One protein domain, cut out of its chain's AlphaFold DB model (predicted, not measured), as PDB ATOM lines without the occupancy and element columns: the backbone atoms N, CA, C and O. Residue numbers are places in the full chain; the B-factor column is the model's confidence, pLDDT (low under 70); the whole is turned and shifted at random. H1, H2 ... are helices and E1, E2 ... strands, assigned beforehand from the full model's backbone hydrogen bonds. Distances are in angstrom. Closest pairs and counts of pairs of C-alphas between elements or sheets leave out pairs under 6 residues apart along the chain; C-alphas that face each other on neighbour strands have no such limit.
ATOM      1  N   ASN A  20     -10.500  23.024  26.301       67.38
ATOM      2  CA  ASN A  20     -11.456  21.921  26.226       67.38
ATOM      3  C   ASN A  20     -11.260  21.188  24.905       67.38
ATOM      4  O   ASN A  20     -11.710  21.647  23.851       67.38
ATOM      5  N   ASP A  21     -10.580  20.052  24.993       78.19
ATOM      6  CA  ASP A  21     -10.037  19.381  23.829       78.19
ATOM      7  C   ASP A  21     -10.506  17.939  23.756       78.19
ATOM      8  O   ASP A  21     -10.779  17.248  24.745       78.19
ATOM      9  N   LYS A  22     -10.574  17.478  22.520       84.56
ATOM     10  CA  LYS A  22     -11.020  16.155  22.161       84.56
ATOM     11  C   LYS A  22      -9.946  15.514  21.305       84.56
ATOM     12  O   LYS A  22      -9.689  15.951  20.186       84.56
ATOM     13  N   ASN A  23      -9.319  14.478  21.845       89.38
ATOM     14  CA  ASN A  23      -8.231  13.782  21.184       89.38
ATOM     15  C   ASN A  23      -8.693  12.402  20.737       89.38
ATOM     16  O   ASN A  23      -9.259  11.649  21.523       89.38
ATOM     17  N   THR A  24      -8.465  12.039  19.481       93.88
ATOM     18  CA  THR A  24      -8.858  10.708  19.001       93.88
ATOM     19  C   THR A  24      -7.719  10.007  18.294       93.88
ATOM     20  O   THR A  24      -7.047  10.615  17.467       93.88
ATOM     21  N   HIS A  25      -7.514   8.730  18.625       96.62
ATOM     22  CA  HIS A  25      -6.662   7.829  17.852       96.62
ATOM     23  C   HIS A  25      -7.553   7.074  16.880       96.62
ATOM     24  O   HIS A  25      -8.445   6.339  17.298       96.62
ATOM     25  N   VAL A  26      -7.337   7.250  15.590       97.25
ATOM     26  CA  VAL A  26      -8.218   6.725  14.556       97.25
ATOM     27  C   VAL A  26      -7.463   5.724  13.708       97.25
ATOM     28  O   VAL A  26      -6.431   6.067  13.138       97.25
ATOM     29  N   ASN A  27      -8.005   4.521  13.553       97.44
ATOM     30  CA  ASN A  27      -7.688   3.695  12.397       97.44
ATOM     31  C   ASN A  27      -8.573   4.137  11.233       97.44
ATOM     32  O   ASN A  27      -9.794   4.040  11.326       97.44
ATOM     33  N   GLN A  28      -7.973   4.576  10.127       96.38
ATOM     34  CA  GLN A  28      -8.705   4.938   8.916       96.38
ATOM     35  C   GLN A  28      -8.503   3.902   7.812       96.38
ATOM     36  O   GLN A  28      -7.400   3.379   7.610       96.38
ATOM     37  N   LYS A  29      -9.592   3.613   7.097       97.31
ATOM     38  CA  LYS A  29      -9.611   2.882   5.827       97.31
ATOM     39  C   LYS A  29     -10.468   3.645   4.828       97.31
ATOM     40  O   LYS A  29     -11.689   3.689   4.970       97.31
ATOM     41  N   LEU A  30      -9.841   4.238   3.822       97.25
ATOM     42  CA  LEU A  30     -10.543   4.989   2.786       97.25
ATOM     43  C   LEU A  30     -10.474   4.185   1.490       97.25
ATOM     44  O   LEU A  30      -9.404   3.720   1.096       97.25
ATOM     45  N   TYR A  31     -11.629   3.964   0.873       96.31
ATOM     46  CA  TYR A  31     -11.752   3.246  -0.388       96.31
ATOM     47  C   TYR A  31     -12.070   4.217  -1.524       96.31
ATOM     48  O   TYR A  31     -12.923   5.096  -1.383       96.31
ATOM     49  N   ASN A  32     -11.419   4.038  -2.670       94.94
ATOM     50  CA  ASN A  32     -11.723   4.803  -3.873       94.94
ATOM     51  C   ASN A  32     -13.035   4.319  -4.526       94.94
ATOM     52  O   ASN A  32     -13.683   3.363  -4.084       94.94
ATOM     53  N   ARG A  33     -13.424   4.966  -5.628       92.19
ATOM     54  CA  ARG A  33     -14.644   4.629  -6.374       92.19
ATOM     55  C   ARG A  33     -14.591   3.248  -7.034       92.19
ATOM     56  O   ARG A  33     -15.632   2.625  -7.230       92.19
ATOM     57  N   ASN A  34     -13.404   2.696  -7.277       93.06
ATOM     58  CA  ASN A  34     -13.235   1.318  -7.752       93.06
ATOM     59  C   ASN A  34     -13.442   0.291  -6.625       93.06
ATOM     60  O   ASN A  34     -13.692  -0.881  -6.889       93.06
ATOM     61  N   GLY A  35     -13.468   0.738  -5.365       91.88
ATOM     62  CA  GLY A  35     -13.545  -0.120  -4.186       91.88
ATOM     63  C   GLY A  35     -12.180  -0.622  -3.718       91.88
ATOM     64  O   GLY A  35     -12.127  -1.532  -2.892       91.88
ATOM     65  N   GLU A  36     -11.095  -0.039  -4.220       96.06
ATOM     66  CA  GLU A  36      -9.725  -0.325  -3.802       96.06
ATOM     67  C   GLU A  36      -9.364   0.542  -2.599       96.06
ATOM     68  O   GLU A  36      -9.828   1.676  -2.466       96.06
ATOM     69  N   LEU A  37      -8.538   0.003  -1.708       96.81
ATOM     70  CA  LEU A  37      -8.078   0.705  -0.516       96.81
ATOM     71  C   LEU A  37      -7.043   1.764  -0.922       96.81
ATOM     72  O   LEU A  37      -5.935   1.408  -1.314       96.81
ATOM     73  N   SER A  38      -7.403   3.046  -0.836       95.75
ATOM     74  CA  SER A  38      -6.506   4.169  -1.143       95.75
ATOM     75  C   SER A  38      -5.683   4.592   0.070       95.75
ATOM     76  O   SER A  38      -4.518   4.955  -0.065       95.75
ATOM     77  N   VAL A  39      -6.278   4.523   1.262       96.00
ATOM     78  CA  VAL A  39      -5.642   4.915   2.522       96.00
ATOM     79  C   VAL A  39      -5.893   3.851   3.578       96.00
ATOM     80  O   VAL A  39      -7.022   3.396   3.769       96.00
ATOM     81  N   ASN A  40      -4.834   3.476   4.290       96.25
ATOM     82  CA  ASN A  40      -4.866   2.520   5.391       96.25
ATOM     83  C   ASN A  40      -3.844   2.932   6.450       96.25
ATOM     84  O   ASN A  40      -2.745   2.387   6.509       96.25
ATOM     85  N   GLU A  41      -4.194   3.925   7.255       95.94
ATOM     86  CA  GLU A  41      -3.266   4.564   8.189       95.94
ATOM     87  C   GLU A  41      -3.917   4.805   9.548       95.94
ATOM     88  O   GLU A  41      -5.145   4.720   9.687       95.94
ATOM     89  N   SER A  42      -3.087   5.077  10.550       97.06
ATOM     90  CA  SER A  42      -3.518   5.480  11.883       97.06
ATOM     91  C   SER A  42      -3.155   6.936  12.137       97.06
ATOM     92  O   SER A  42      -2.102   7.401  11.708       97.06
ATOM     93  N   ARG A  43      -4.048   7.679  12.794       96.50
ATOM     94  CA  ARG A  43      -3.882   9.121  13.023       96.50
ATOM     95  C   ARG A  43      -4.303   9.541  14.418       96.50
ATOM     96  O   ARG A  43      -5.273   9.014  14.960       96.50
ATOM     97  N   PHE A  44      -3.638  10.564  14.940       95.69
ATOM     98  CA  PHE A  44      -4.121  11.372  16.046       95.69
ATOM     99  C   PHE A  44      -4.781  12.640  15.547       95.69
ATOM    100  O   PHE A  44      -4.156  13.429  14.848       95.69
ATOM    101  N   TYR A  45      -6.018  12.865  15.973       94.88
ATOM    102  CA  TYR A  45      -6.695  14.146  15.821       94.88
ATOM    103  C   TYR A  45      -6.720  14.856  17.165       94.88
ATOM    104  O   TYR A  45      -7.246  14.301  18.129       94.88
ATOM    105  N   ALA A  46      -6.201  16.077  17.199       92.62
ATOM    106  CA  ALA A  46      -6.412  17.034  18.273       92.62
ATOM    107  C   ALA A  46      -7.476  18.034  17.811       92.62
ATOM    108  O   ALA A  46      -7.278  18.760  16.834       92.62
ATOM    109  N   ILE A  47      -8.627  18.027  18.480       90.88
ATOM    110  CA  ILE A  47      -9.765  18.890  18.167       90.88
ATOM    111  C   ILE A  47     -10.009  19.793  19.369       90.88
ATOM    112  O   ILE A  47     -10.438  19.317  20.418       90.88
ATOM    113  N   SER A  48      -9.773  21.090  19.208       88.88
ATOM    114  CA  SER A  48     -10.102  22.071  20.236       88.88
ATOM    115  C   SER A  48     -11.501  22.631  20.026       88.88
ATOM    116  O   SER A  48     -11.849  23.056  18.922       88.88
ATOM    117  N   HIS A  49     -12.297  22.655  21.091       82.88
ATOM    118  CA  HIS A  49     -13.641  23.236  21.088       82.88
ATOM    119  C   HIS A  49     -13.671  24.698  21.554       82.88
ATOM    120  O   HIS A  49     -14.756  25.270  21.679       82.88
ATOM    121  N   ASP A  50     -12.512  25.299  21.827       79.25
ATOM    122  CA  ASP A  50     -12.401  26.707  22.197       79.25
ATOM    123  C   ASP A  50     -12.035  27.606  20.994       79.25
ATOM    124  O   ASP A  50     -11.854  27.147  19.864       79.25
ATOM    125  N   PHE A  51     -11.987  28.921  21.222       77.69
ATOM    126  CA  PHE A  51     -11.709  29.911  20.174       77.69
ATOM    127  C   PHE A  51     -10.221  30.027  19.803       77.69
ATOM    128  O   PHE A  51      -9.905  30.678  18.808       77.69
ATOM    129  N   ARG A  52      -9.318  29.446  20.600       80.12
ATOM    130  CA  ARG A  52      -7.864  29.489  20.387       80.12
ATOM    131  C   ARG A  52      -7.441  28.473  19.336       80.12
ATOM    132  O   ARG A  52      -6.603  28.757  18.489       80.12
ATOM    133  N   GLY A  53      -8.120  27.328  19.325       83.62
ATOM    134  CA  GLY A  53      -7.885  26.271  18.354       83.62
ATOM    135  C   GLY A  53      -6.823  25.277  18.813       83.62
ATOM    136  O   GLY A  53      -6.199  25.411  19.862       83.62
ATOM    137  N   ALA A  54      -6.632  24.229  18.016       85.69
ATOM    138  CA  ALA A  54      -5.743  23.125  18.357       85.69
ATOM    139  C   ALA A  54      -4.256  23.508  18.284       85.69
ATOM    140  O   ALA A  54      -3.439  22.865  18.930       85.69
ATOM    141  N   GLU A  55      -3.898  24.547  17.527       83.19
ATOM    142  CA  GLU A  55      -2.512  25.030  17.420       83.19
ATOM    143  C   GLU A  55      -1.961  25.627  18.717       83.19
ATOM    144  O   GLU A  55      -0.753  25.602  18.938       83.19
ATOM    145  N   ASP A  56      -2.848  26.093  19.596       80.38
ATOM    146  CA  ASP A  56      -2.475  26.637  20.897       80.38
ATOM    147  C   ASP A  56      -2.361  25.557  21.980       80.38
ATOM    148  O   ASP A  56      -1.946  25.862  23.102       80.38
ATOM    149  N   ILE A  57      -2.704  24.299  21.674       82.69
ATOM    150  CA  ILE A  57      -2.548  23.181  22.607       82.69
ATOM    151  C   ILE A  57      -1.049  22.883  22.755       82.69
ATOM    152  O   ILE A  57      -0.390  22.596  21.753       82.69
ATOM    153  N   PRO A  58      -0.482  22.879  23.977       82.81
ATOM    154  CA  PRO A  58       0.965  22.797  24.170       82.81
ATOM    155  C   PRO A  58       1.668  21.638  23.446       82.81
ATOM    156  O   PRO A  58       2.681  21.883  22.794       82.81
ATOM    157  N   PHE A  59       1.132  20.409  23.505       83.50
ATOM    158  CA  PHE A  59       1.747  19.257  22.825       83.50
ATOM    159  C   PHE A  59       1.633  19.323  21.300       83.50
ATOM    160  O   PHE A  59       2.521  18.831  20.612       83.50
ATOM    161  N   VAL A  60       0.574  19.947  20.776       87.75
ATOM    162  CA  VAL A  60       0.392  20.161  19.335       87.75
ATOM    163  C   VAL A  60       1.371  21.222  18.852       87.75
ATOM    164  O   VAL A  60       2.086  21.011  17.881       87.75
ATOM    165  N   ARG A  61       1.466  22.344  19.573       87.19
ATOM    166  CA  ARG A  61       2.392  23.440  19.273       87.19
ATOM    167  C   ARG A  61       3.852  22.988  19.271       87.19
ATOM    168  O   ARG A  61       4.646  23.487  18.481       87.19
ATOM    169  N   SER A  62       4.218  22.085  20.181       86.62
ATOM    170  CA  SER A  62       5.592  21.590  20.313       86.62
ATOM    171  C   SER A  62       5.987  20.533  19.280       86.62
ATOM    172  O   SER A  62       7.170  20.223  19.169       86.62
ATOM    173  N   ASP A  63       5.023  19.956  18.564       88.56
ATOM    174  CA  ASP A  63       5.239  18.823  17.669       88.56
ATOM    175  C   ASP A  63       4.903  19.200  16.224       88.56
ATOM    176  O   ASP A  63       3.743  19.309  15.826       88.56
ATOM    177  N   SER A  64       5.949  19.371  15.416       91.56
ATOM    178  CA  SER A  64       5.834  19.767  14.011       91.56
ATOM    179  C   SER A  64       5.166  18.723  13.112       91.56
ATOM    180  O   SER A  64       4.859  19.035  11.963       91.56
ATOM    181  N   GLU A  65       4.965  17.488  13.584       94.25
ATOM    182  CA  GLU A  65       4.245  16.462  12.822       94.25
ATOM    183  C   GLU A  65       2.726  16.689  12.811       94.25
ATOM    184  O   GLU A  65       2.025  16.107  11.979       94.25
ATOM    185  N   TYR A  66       2.198  17.543  13.695       94.69
ATOM    186  CA  TYR A  66       0.808  17.973  13.620       94.69
ATOM    187  C   TYR A  66       0.610  18.985  12.491       94.69
ATOM    188  O   TYR A  66       1.142  20.093  12.504       94.69
ATOM    189  N   THR A  67      -0.244  18.634  11.534       95.00
ATOM    190  CA  THR A  67      -0.581  19.478  10.386       95.00
ATOM    191  C   THR A  67      -2.068  19.816  10.352       95.00
ATOM    192  O   THR A  67      -2.885  19.240  11.074       95.00
ATOM    193  N   SER A  68      -2.454  20.743   9.473       93.25
ATOM    194  CA  SER A  68      -3.859  20.923   9.097       93.25
ATOM    195  C   SER A  68      -4.416  19.655   8.443       93.25
ATOM    196  O   SER A  68      -3.682  18.899   7.799       93.25
ATOM    197  N   VAL A  69      -5.722  19.435   8.589       92.25
ATOM    198  CA  VAL A  69      -6.413  18.322   7.928       92.25
ATOM    199  C   VAL A  69      -6.461  18.578   6.423       92.25
ATOM    200  O   VAL A  69      -6.778  19.682   5.986       92.25
ATOM    201  N   ARG A  70      -6.152  17.553   5.629       92.06
ATOM    202  CA  ARG A  70      -6.339  17.553   4.173       92.06
ATOM    203  C   ARG A  70      -7.398  16.517   3.833       92.06
ATOM    204  O   ARG A  70      -7.205  15.347   4.159       92.06
ATOM    205  N   CYS A  71      -8.488  16.949   3.207       92.62
ATOM    206  CA  CYS A  71      -9.593  16.051   2.886       92.62
ATOM    207  C   CYS A  71      -9.175  15.104   1.765       92.62
ATOM    208  O   CYS A  71      -8.561  15.529   0.785       92.62
ATOM    209  N   HIS A  72      -9.497  13.826   1.920       94.75
ATOM    210  CA  HIS A  72      -9.226  12.817   0.907       94.75
ATOM    211  C   HIS A  72     -10.278  12.837  -0.203       94.75
ATOM    212  O   HIS A  72      -9.925  12.715  -1.375       94.75
ATOM    213  N   TYR A  73     -11.555  12.985   0.157       94.19
ATOM    214  CA  TYR A  73     -12.649  13.014  -0.807       94.19
ATOM    215  C   TYR A  73     -13.070  14.446  -1.129       94.19
ATOM    216  O   TYR A  73     -13.299  15.268  -0.238       94.19
ATOM    217  N   GLU A  74     -13.221  14.727  -2.420       85.69
ATOM    218  CA  GLU A  74     -13.807  15.978  -2.889       85.69
ATOM    219  C   GLU A  74     -15.269  16.085  -2.438       85.69
ATOM    220  O   GLU A  74     -15.986  15.086  -2.363       85.69
ATOM    221  N   ASN A  75     -15.720  17.304  -2.132       84.44
ATOM    222  CA  ASN A  75     -17.086  17.611  -1.686       84.44
ATOM    223  C   ASN A  75     -17.535  16.936  -0.380       84.44
ATOM    224  O   ASN A  75     -18.699  17.061  -0.007       84.44
ATOM    225  N   ASN A  76     -16.639  16.281   0.361       91.75
ATOM    226  CA  ASN A  76     -16.940  15.873   1.723       91.75
ATOM    227  C   ASN A  76     -17.031  17.149   2.589       91.75
ATOM    228  O   ASN A  76     -16.017  17.841   2.763       91.75
ATOM    229  N   PRO A  77     -18.184  17.461   3.230       91.38
ATOM    230  CA  PRO A  77     -18.158  18.269   4.452       91.38
ATOM    231  C   PRO A  77     -17.339  17.472   5.491       91.38
ATOM    232  O   PRO A  77     -16.736  16.515   5.132       91.38
ATOM    233  N   TRP A  78     -17.209  17.726   6.778       92.88
ATOM    234  CA  TRP A  78     -16.471  16.814   7.704       92.88
ATOM    235  C   TRP A  78     -14.987  16.397   7.438       92.88
ATOM    236  O   TRP A  78     -14.323  16.134   8.429       92.88
ATOM    237  N   CYS A  79     -14.418  16.373   6.222       93.06
ATOM    238  CA  CYS A  79     -13.008  16.119   5.905       93.06
ATOM    239  C   CYS A  79     -12.444  14.826   6.536       93.06
ATOM    240  O   CYS A  79     -11.366  14.822   7.129       93.06
ATOM    241  N   GLU A  80     -13.247  13.754   6.523       94.38
ATOM    242  CA  GLU A  80     -12.975  12.466   7.192       94.38
ATOM    243  C   GLU A  80     -12.679  12.558   8.708       94.38
ATOM    244  O   GLU A  80     -12.264  11.580   9.330       94.38
ATOM    245  N   ILE A  81     -12.940  13.700   9.349       95.06
ATOM    246  CA  ILE A  81     -12.749  13.879  10.790       95.06
ATOM    247  C   ILE A  81     -13.769  12.994  11.534       95.06
ATOM    248  O   ILE A  81     -14.956  13.017  11.199       95.06
ATOM    249  N   PRO A  82     -13.351  12.217  12.554       94.50
ATOM    250  CA  PRO A  82     -14.216  11.294  13.298       94.50
ATOM    251  C   PRO A  82     -15.113  12.031  14.310       94.50
ATOM    252  O   PRO A  82     -14.977  11.908  15.532       94.50
ATOM    253  N   PHE A  83     -16.046  12.828  13.816       92.81
ATOM    254  CA  PHE A  83     -17.033  13.507  14.637       92.81
ATOM    255  C   PHE A  83     -17.989  12.532  15.336       92.81
ATOM    256  O   PHE A  83     -18.758  11.822  14.707       92.81
ATOM    257  N   LEU A  84     -18.021  12.576  16.669       90.12
ATOM    258  CA  LEU A  84     -19.061  11.888  17.449       90.12
ATOM    259  C   LEU A  84     -20.442  12.549  17.284       90.12
ATOM    260  O   LEU A  84     -21.463  11.875  17.315       90.12
ATOM    261  N   PHE A  85     -20.468  13.873  17.121       84.88
ATOM    262  CA  PHE A  85     -21.674  14.691  16.965       84.88
ATOM    263  C   PHE A  85     -21.470  15.674  15.810       84.88
ATOM    264  O   PHE A  85     -20.321  16.053  15.568       84.88
ATOM    265  N   PRO A  86     -22.536  16.145  15.136       79.38
ATOM    266  CA  PRO A  86     -22.425  17.032  13.980       79.38
ATOM    267  C   PRO A  86     -22.067  18.459  14.419       79.38
ATOM    268  O   PRO A  86     -22.881  19.372  14.398       79.38
ATOM    269  N   THR A  87     -20.830  18.658  14.867       82.12
ATOM    270  CA  THR A  87     -20.322  19.944  15.365       82.12
ATOM    271  C   THR A  87     -19.416  20.642  14.361       82.12
ATOM    272  O   THR A  87     -18.722  21.580  14.740       82.12
ATOM    273  N   LYS A  88     -19.396  20.186  13.099       79.94
ATOM    274  CA  LYS A  88     -18.504  20.707  12.056       79.94
ATOM    275  C   LYS A  88     -18.622  22.224  11.915       79.94
ATOM    276  O   LYS A  88     -17.608  22.900  11.943       79.94
ATOM    277  N   ASP A  89     -19.841  22.756  11.875       83.19
ATOM    278  CA  ASP A  89     -20.085  24.189  11.643       83.19
ATOM    279  C   ASP A  89     -19.605  25.091  12.791       83.19
ATOM    280  O   ASP A  89     -19.554  26.310  12.658       83.19
ATOM    281  N   ARG A  90     -19.244  24.498  13.936       82.38
ATOM    282  CA  ARG A  90     -18.680  25.212  15.090       82.38
ATOM    283  C   ARG A  90     -17.155  25.243  15.083       82.38
ATOM    284  O   ARG A  90     -16.572  25.885  15.949       82.38
ATOM    285  N   LEU A  91     -16.522  24.508  14.174       85.38
ATOM    286  CA  LEU A  91     -15.080  24.322  14.127       85.38
ATOM    287  C   LEU A  91     -14.556  24.862  12.801       85.38
ATOM    288  O   LEU A  91     -15.106  24.586  11.737       85.38
ATOM    289  N   ASN A  92     -13.472  25.625  12.866       85.50
ATOM    290  CA  ASN A  92     -12.737  26.069  11.690       85.50
ATOM    291  C   ASN A  92     -11.415  25.296  11.562       85.50
ATOM    292  O   ASN A  92     -11.083  24.439  12.381       85.50
ATOM    293  N   GLU A  93     -10.637  25.605  10.528       85.31
ATOM    294  CA  GLU A  93      -9.370  24.923  10.255       85.31
ATOM    295  C   GLU A  93      -8.348  25.032  11.393       85.31
ATOM    296  O   GLU A  93      -7.494  24.161  11.518       85.31
ATOM    297  N   ARG A  94      -8.413  26.057  12.253       89.50
ATOM    298  CA  ARG A  94      -7.516  26.189  13.416       89.50
ATOM    299  C   ARG A  94      -7.875  25.223  14.534       89.50
ATOM    300  O   ARG A  94      -7.010  24.852  15.319       89.50
ATOM    301  N   ASN A  95      -9.129  24.784  14.601       91.50
ATOM    302  CA  ASN A  95      -9.616  23.909  15.661       91.50
ATOM    303  C   ASN A  95      -9.153  22.462  15.525       91.50
ATOM    304  O   ASN A  95      -9.301  21.714  16.485       91.50
ATOM    305  N   VAL A  96      -8.627  22.051  14.371       92.94
ATOM    306  CA  VAL A  96      -8.266  20.653  14.131       92.94
ATOM    307  C   VAL A  96      -6.835  20.548  13.638       92.94
ATOM    308  O   VAL A  96      -6.451  21.137  12.624       92.94
ATOM    309  N   ARG A  97      -6.038  19.761  14.353       94.81
ATOM    310  CA  ARG A  97      -4.697  19.356  13.939       94.81
ATOM    311  C   ARG A  97      -4.630  17.841  13.921       94.81
ATOM    312  O   ARG A  97      -5.246  17.172  14.751       94.81
ATOM    313  N   VAL A  98      -3.915  17.305  12.945       95.88
ATOM    314  CA  VAL A  98      -3.820  15.867  12.718       95.88
ATOM    315  C   VAL A  98      -2.373  15.457  12.526       95.88
ATOM    316  O   VAL A  98      -1.602  16.180  11.906       95.88
ATOM    317  N   ARG A  99      -2.021  14.292  13.054       95.12
ATOM    318  CA  ARG A  99      -0.701  13.680  12.924       95.12
ATOM    319  C   ARG A  99      -0.876  12.200  12.587       95.12
ATOM    320  O   ARG A  99      -1.683  11.526  13.224       95.12
ATOM    321  N   THR A 100      -0.130  11.680  11.618       95.25
ATOM    322  CA  THR A 100      -0.082  10.231  11.347       95.25
ATOM    323  C   THR A 100       0.775   9.529  12.400       95.25
ATOM    324  O   THR A 100       1.762  10.083  12.882       95.25
ATOM    325  N   VAL A 101       0.384   8.317  12.788       94.25
ATOM    326  CA  VAL A 101       1.097   7.512  13.784       94.25
ATOM    327  C   VAL A 101       1.271   6.070  13.344       94.25
ATOM    328  O   VAL A 101       0.414   5.503  12.666       94.25
ATOM    329  N   ASP A 102       2.374   5.472  13.788       93.69
ATOM    330  CA  ASP A 102       2.734   4.091  13.457       93.69
ATOM    331  C   ASP A 102       1.931   3.056  14.261       93.69
ATOM    332  O   ASP A 102       1.762   1.913  13.830       93.69
ATOM    333  N   GLU A 103       1.427   3.431  15.443       94.31
ATOM    334  CA  GLU A 103       0.633   2.529  16.275       94.31
ATOM    335  C   GLU A 103      -0.695   2.196  15.582       94.31
ATOM    336  O   GLU A 103      -1.599   3.020  15.480       94.31
ATOM    337  N   ARG A 104      -0.848   0.940  15.148       94.88
ATOM    338  CA  ARG A 104      -2.114   0.430  14.612       94.88
ATOM    339  C   ARG A 104      -2.974  -0.139  15.731       94.88
ATOM    340  O   ARG A 104      -2.603  -1.127  16.367       94.88
ATOM    341  N   LEU A 105      -4.170   0.417  15.907       94.56
ATOM    342  CA  LEU A 105      -5.120  -0.070  16.904       94.56
ATOM    343  C   LEU A 105      -5.618  -1.468  16.525       94.56
ATOM    344  O   LEU A 105      -5.948  -1.730  15.365       94.56
ATOM    345  N   LYS A 106      -5.699  -2.363  17.509       93.38
ATOM    346  CA  LYS A 106      -6.231  -3.722  17.346       93.38
ATOM    347  C   LYS A 106      -7.498  -3.869  18.175       93.38
ATOM    348  O   LYS A 106      -7.447  -4.305  19.318       93.38
ATOM    349  N   PHE A 107      -8.624  -3.491  17.586       91.69
ATOM    350  CA  PHE A 107      -9.923  -3.590  18.241       91.69
ATOM    351  C   PHE A 107     -10.361  -5.043  18.390       91.69
ATOM    352  O   PHE A 107     -10.258  -5.827  17.442       91.69
ATOM    353  N   LYS A 108     -10.920  -5.392  19.555       90.31
ATOM    354  CA  LYS A 108     -11.528  -6.711  19.770       90.31
ATOM    355  C   LYS A 108     -12.711  -6.930  18.826       90.31
ATOM    356  O   LYS A 108     -12.901  -8.028  18.307       90.31
ATOM    357  N   ASN A 109     -13.487  -5.872  18.605       88.88
ATOM    358  CA  ASN A 109     -14.643  -5.852  17.717       88.88
ATOM    359  C   ASN A 109     -14.485  -4.693  16.720       88.88
ATOM    360  O   ASN A 109     -14.992  -3.605  16.987       88.88
ATOM    361  N   ALA A 216     -11.938  -1.715  27.396       89.25
ATOM    362  CA  ALA A 216     -10.496  -1.884  27.190       89.25
ATOM    363  C   ALA A 216      -9.978  -1.239  25.892       89.25
ATOM    364  O   ALA A 216      -8.843  -0.778  25.849       89.25
ATOM    365  N   ASP A 217     -10.830  -1.162  24.868       92.25
ATOM    366  CA  ASP A 217     -10.489  -0.584  23.567       92.25
ATOM    367  C   ASP A 217     -10.620   0.949  23.545       92.25
ATOM    368  O   ASP A 217     -10.339   1.559  22.515       92.25
ATOM    369  N   MET A 218     -11.042   1.584  24.650       92.75
ATOM    370  CA  MET A 218     -11.284   3.027  24.692       92.75
ATOM    371  C   MET A 218     -10.021   3.833  24.423       92.75
ATOM    372  O   MET A 218     -10.071   4.799  23.675       92.75
ATOM    373  N   GLN A 219      -8.890   3.458  25.016       93.81
ATOM    374  CA  GLN A 219      -7.652   4.227  24.912       93.81
ATOM    375  C   GLN A 219      -6.482   3.316  24.572       93.81
ATOM    376  O   GLN A 219      -6.227   2.321  25.250       93.81
ATOM    377  N   SER A 220      -5.766   3.687  23.514       93.50
ATOM    378  CA  SER A 220      -4.457   3.132  23.168       93.50
ATOM    379  C   SER A 220      -3.402   3.541  24.181       93.50
ATOM    380  O   SER A 220      -3.594   4.480  24.957       93.50
ATOM    381  N   GLU A 221      -2.265   2.856  24.142       92.19
ATOM    382  CA  GLU A 221      -1.141   3.186  25.010       92.19
ATOM    383  C   GLU A 221      -0.638   4.608  24.742       92.19
ATOM    384  O   GLU A 221      -0.394   5.375  25.669       92.19
ATOM    385  N   SER A 222      -0.602   5.022  23.475       90.50
ATOM    386  CA  SER A 222      -0.223   6.387  23.115       90.50
ATOM    387  C   SER A 222      -1.213   7.445  23.623       90.50
ATOM    388  O   SER A 222      -0.770   8.484  24.111       90.50
ATOM    389  N   ILE A 223      -2.536   7.192  23.597       89.94
ATOM    390  CA  ILE A 223      -3.510   8.101  24.235       89.94
ATOM    391  C   ILE A 223      -3.249   8.188  25.737       89.94
ATOM    392  O   ILE A 223      -3.208   9.290  26.278       89.94
ATOM    393  N   LYS A 224      -3.077   7.046  26.414       91.12
ATOM    394  CA  LYS A 224      -2.850   7.016  27.867       91.12
ATOM    395  C   LYS A 224      -1.596   7.792  28.246       91.12
ATOM    396  O   LYS A 224      -1.649   8.623  29.145       91.12
ATOM    397  N   ASN A 225      -0.507   7.594  27.508       89.06
ATOM    398  CA  ASN A 225       0.744   8.320  27.711       89.06
ATOM    399  C   ASN A 225       0.587   9.827  27.477       89.06
ATOM    400  O   ASN A 225       1.139  10.629  28.227       89.06
ATOM    401  N   MET A 226      -0.176  10.229  26.459       85.75
ATOM    402  CA  MET A 226      -0.473  11.639  26.208       85.75
ATOM    403  C   MET A 226      -1.305  12.258  27.340       85.75
ATOM    404  O   MET A 226      -0.966  13.340  27.810       85.75
ATOM    405  N   ILE A 227      -2.352  11.572  27.816       84.69
ATOM    406  CA  ILE A 227      -3.166  12.033  28.953       84.69
ATOM    407  C   ILE A 227      -2.315  12.134  30.217       84.69
ATOM    408  O   ILE A 227      -2.346  13.171  30.869       84.69
ATOM    409  N   ALA A 228      -1.512  11.114  30.530       85.94
ATOM    410  CA  ALA A 228      -0.641  11.119  31.702       85.94
ATOM    411  C   ALA A 228       0.328  12.312  31.682       85.94
ATOM    412  O   ALA A 228       0.486  12.999  32.686       85.94
ATOM    413  N   LYS A 229       0.909  12.630  30.514       83.56
ATOM    414  CA  LYS A 229       1.741  13.831  30.339       83.56
ATOM    415  C   LYS A 229       0.952  15.128  30.521       83.56
ATOM    416  O   LYS A 229       1.485  16.075  31.093       83.56
ATOM    417  N   ILE A 230      -0.287  15.206  30.032       79.94
ATOM    418  CA  ILE A 230      -1.155  16.374  30.264       79.94
ATOM    419  C   ILE A 230      -1.407  16.541  31.769       79.94
ATOM    420  O   ILE A 230      -1.290  17.647  32.290       79.94
ATOM    421  N   GLU A 231      -1.730  15.456  32.470       81.06
ATOM    422  CA  GLU A 231      -2.001  15.456  33.911       81.06
ATOM    423  C   GLU A 231      -0.771  15.835  34.740       81.06
ATOM    424  O   GLU A 231      -0.881  16.665  35.639       81.06
ATOM    425  N   GLU A 232       0.405  15.301  34.411       82.81
ATOM    426  CA  GLU A 232       1.668  15.665  35.059       82.81
ATOM    427  C   GLU A 232       1.982  17.155  34.861       82.81
ATOM    428  O   GLU A 232       2.214  17.889  35.822       82.81
ATOM    429  N   ASN A 233       1.906  17.648  33.621       77.88
ATOM    430  CA  ASN A 233       2.207  19.047  33.327       77.88
ATOM    431  C   ASN A 233       1.174  20.017  33.916       77.88
ATOM    432  O   ASN A 233       1.539  21.136  34.269       77.88
ATOM    433  N   ARG A 234      -0.088  19.603  34.096       74.81
ATOM    434  CA  ARG A 234      -1.122  20.394  34.791       74.81
ATOM    435  C   ARG A 234      -0.736  20.770  36.213       74.81
ATOM    436  O   ARG A 234      -1.068  21.863  36.662       74.81
ATOM    437  N   VAL A 235      -0.061  19.870  36.925       71.69
ATOM    438  CA  VAL A 235       0.379  20.121  38.306       71.69
ATOM    439  C   VAL A 235       1.445  21.219  38.346       71.69
ATOM    440  O   VAL A 235       1.545  21.952  39.329       71.69
ATOM    441  N   HIS A 236       2.223  21.353  37.272       72.50
ATOM    442  CA  HIS A 236       3.438  22.163  37.246       72.50
ATOM    443  C   HIS A 236       3.360  23.399  36.338       72.50
ATOM    444  O   HIS A 236       4.224  24.268  36.441       72.50
ATOM    445  N   SER A 237       2.348  23.508  35.471       67.06
ATOM    446  CA  SER A 237       2.237  24.582  34.485       67.06
ATOM    447  C   SER A 237       0.795  25.074  34.291       67.06
ATOM    448  O   SER A 237      -0.077  24.295  33.898       67.06
ATOM    449  N   PRO A 238       0.534  26.385  34.467       65.44
ATOM    450  CA  PRO A 238      -0.772  26.980  34.179       65.44
ATOM    451  C   PRO A 238      -1.114  26.974  32.677       65.44
ATOM    452  O   PRO A 238      -2.292  27.014  32.315       65.44
ATOM    453  N   GLU A 239      -0.118  26.858  31.790       63.66
ATOM    454  CA  GLU A 239      -0.341  26.726  30.340       63.66
ATOM    455  C   GLU A 239      -1.005  25.390  29.975       63.66
ATOM    456  O   GLU A 239      -1.675  25.284  28.952       63.66
ATOM    457  N   TRP A 240      -0.871  24.369  30.827       65.06
ATOM    458  CA  TRP A 240      -1.395  23.026  30.586       65.06
ATOM    459  C   TRP A 240      -2.767  22.792  31.198       65.06
ATOM    460  O   TRP A 240      -3.143  21.649  31.419       65.06
ATOM    461  N   THR A 241      -3.568  23.828  31.446       67.06
ATOM    462  CA  THR A 241      -4.911  23.655  32.017       67.06
ATOM    463  C   THR A 241      -5.893  23.030  30.994       67.06
ATOM    464  O   THR A 241      -6.904  23.611  30.642       67.06
ATOM    465  N   VAL A 242      -5.631  21.817  30.496       67.38
ATOM    466  CA  VAL A 242      -6.321  21.165  29.369       67.38
ATOM    467  C   VAL A 242      -7.246  20.047  29.829       67.38
ATOM    468  O   VAL A 242      -6.792  19.001  30.288       67.38
ATOM    469  N   THR A 243      -8.557  20.235  29.715       69.44
ATOM    470  CA  THR A 243      -9.517  19.148  29.919       69.44
ATOM    471  C   THR A 243      -9.599  18.359  28.625       69.44
ATOM    472  O   THR A 243     -10.240  18.789  27.669       69.44
ATOM    473  N   ALA A 244      -8.914  17.218  28.593       73.12
ATOM    474  CA  ALA A 244      -8.863  16.342  27.436       73.12
ATOM    475  C   ALA A 244      -9.841  15.175  27.604       73.12
ATOM    476  O   ALA A 244      -9.702  14.359  28.514       73.12
ATOM    477  N   SER A 245     -10.800  15.060  26.692       84.81
ATOM    478  CA  SER A 245     -11.480  13.786  26.456       84.81
ATOM    479  C   SER A 245     -10.747  13.051  25.347       84.81
ATOM    480  O   SER A 245     -10.470  13.653  24.310       84.81
ATOM    481  N   ALA A 246     -10.438  11.768  25.531       91.25
ATOM    482  CA  ALA A 246      -9.780  11.018  24.474       91.25
ATOM    483  C   ALA A 246     -10.208   9.564  24.377       91.25
ATOM    484  O   ALA A 246     -10.390   8.888  25.393       91.25
ATOM    485  N   TRP A 247     -10.346   9.101  23.138       94.94
ATOM    486  CA  TRP A 247     -10.712   7.728  22.833       94.94
ATOM    487  C   TRP A 247     -10.264   7.285  21.440       94.94
ATOM    488  O   TRP A 247      -9.899   8.085  20.581       94.94
ATOM    489  N   ASN A 248     -10.340   5.984  21.209       96.62
ATOM    490  CA  ASN A 248     -10.019   5.343  19.953       96.62
ATOM    491  C   ASN A 248     -11.239   5.272  19.016       96.62
ATOM    492  O   ASN A 248     -12.384   5.117  19.454       96.62
ATOM    493  N   VAL A 249     -10.993   5.333  17.711       97.06
ATOM    494  CA  VAL A 249     -12.016   5.261  16.667       97.06
ATOM    495  C   VAL A 249     -11.576   4.294  15.568       97.06
ATOM    496  O   VAL A 249     -10.432   4.333  15.121       97.06
ATOM    497  N   ASP A 250     -12.494   3.450  15.104       97.12
ATOM    498  CA  ASP A 250     -12.327   2.672  13.871       97.12
ATOM    499  C   ASP A 250     -13.195   3.298  12.780       97.12
ATOM    500  O   ASP A 250     -14.403   3.453  12.972       97.12
ATOM    501  N   GLN A 251     -12.604   3.714  11.662       97.50
ATOM    502  CA  GLN A 251     -13.289   4.502  10.643       97.50
ATOM    503  C   GLN A 251     -13.084   3.931   9.240       97.50
ATOM    504  O   GLN A 251     -11.973   3.583   8.833       97.50
ATOM    505  N   VAL A 252     -14.173   3.890   8.470       97.12
ATOM    506  CA  VAL A 252     -14.177   3.457   7.071       97.12
ATOM    507  C   VAL A 252     -14.964   4.425   6.196       97.12
ATOM    508  O   VAL A 252     -16.029   4.877   6.603       97.12
ATOM    509  N   TYR A 253     -14.474   4.704   4.990       97.00
ATOM    510  CA  TYR A 253     -15.209   5.430   3.948       97.00
ATOM    511  C   TYR A 253     -15.239   4.629   2.650       97.00
ATOM    512  O   TYR A 253     -14.212   4.085   2.243       97.00
ATOM    513  N   LYS A 254     -16.401   4.542   1.993       95.44
ATOM    514  CA  LYS A 254     -16.567   3.765   0.755       95.44
ATOM    515  C   LYS A 254     -17.691   4.300  -0.138       95.44
ATOM    516  O   LYS A 254     -18.710   4.761   0.366       95.44
ATOM    517  N   TYR A 255     -17.496   4.196  -1.454       93.56
ATOM    518  CA  TYR A 255     -18.485   4.540  -2.484       93.56
ATOM    519  C   TYR A 255     -19.446   3.380  -2.813       93.56
ATOM    520  O   TYR A 255     -19.015   2.218  -2.858       93.56
ATOM    521  N   PHE A 256     -20.708   3.709  -3.122       91.38
ATOM    522  CA  PHE A 256     -21.830   2.807  -3.439       91.38
ATOM    523  C   PHE A 256     -22.739   3.325  -4.558       91.38
ATOM    524  O   PHE A 256     -22.852   4.560  -4.696       91.38
TER     525      PHE A 256
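This is residues 20 to 109 and 216 to 256 of the 256 residues of an uncharacterized protein of Caenorhabditis japonica (UniProt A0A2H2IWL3). A twisted four-stranded sheet, whose long strands E1, E2 and E4 bend, has helix H2 along one face and much of the loop of residues 62 to 95 over the other. The 131 printed residues hold E1, E2, H1, E3, H2, E4; the sheet, E3 E2 E1 E4, is mixed, as is the class, with under half the residues in named elements. It is compact, radius of gyration of the C-alphas 15.1 A, spanning 52 by 33 by 27 A.

Start at E1, residues 20 to 31, a hairpin with antiparallel E2, residues 37 to 48; N 26 and O 43 are 2.8 A apart. Antiparallel to E2 is E3, residues 96 to 101, with N 99 and O 44 at 2.9 A. Parallel to E1 is E4, residues 242 to 255, with N 23 and O 245 at 2.8 A. H2, residues 221 to 236, makes two layers, a helix on one sheet face, 8.9 A high over E1 and E4; its Ile 223 and Ala 246 of E4 are their closest C-alphas, 6.9 A. In H2, 10 of 12 O i to N i+4 pairs are within hydrogen-bond range. H1, residues 58 to 61, is on the sheet, height 7.7 A.

Find C-alpha 20 at (-11.456, 21.921, 26.226); E1 runs 32.5 A, E2 29.9 A, H2 23.0 A, and E4 37.9 A to C-alpha 255 at (-18.485, 4.540, -2.484).

Residues 110 to 215 are not printed; C-alphas 109 and 216 are 11.1 A apart. H1 to E3 is a long link. Residues 20 and 237 to 243 are under pLDDT 70.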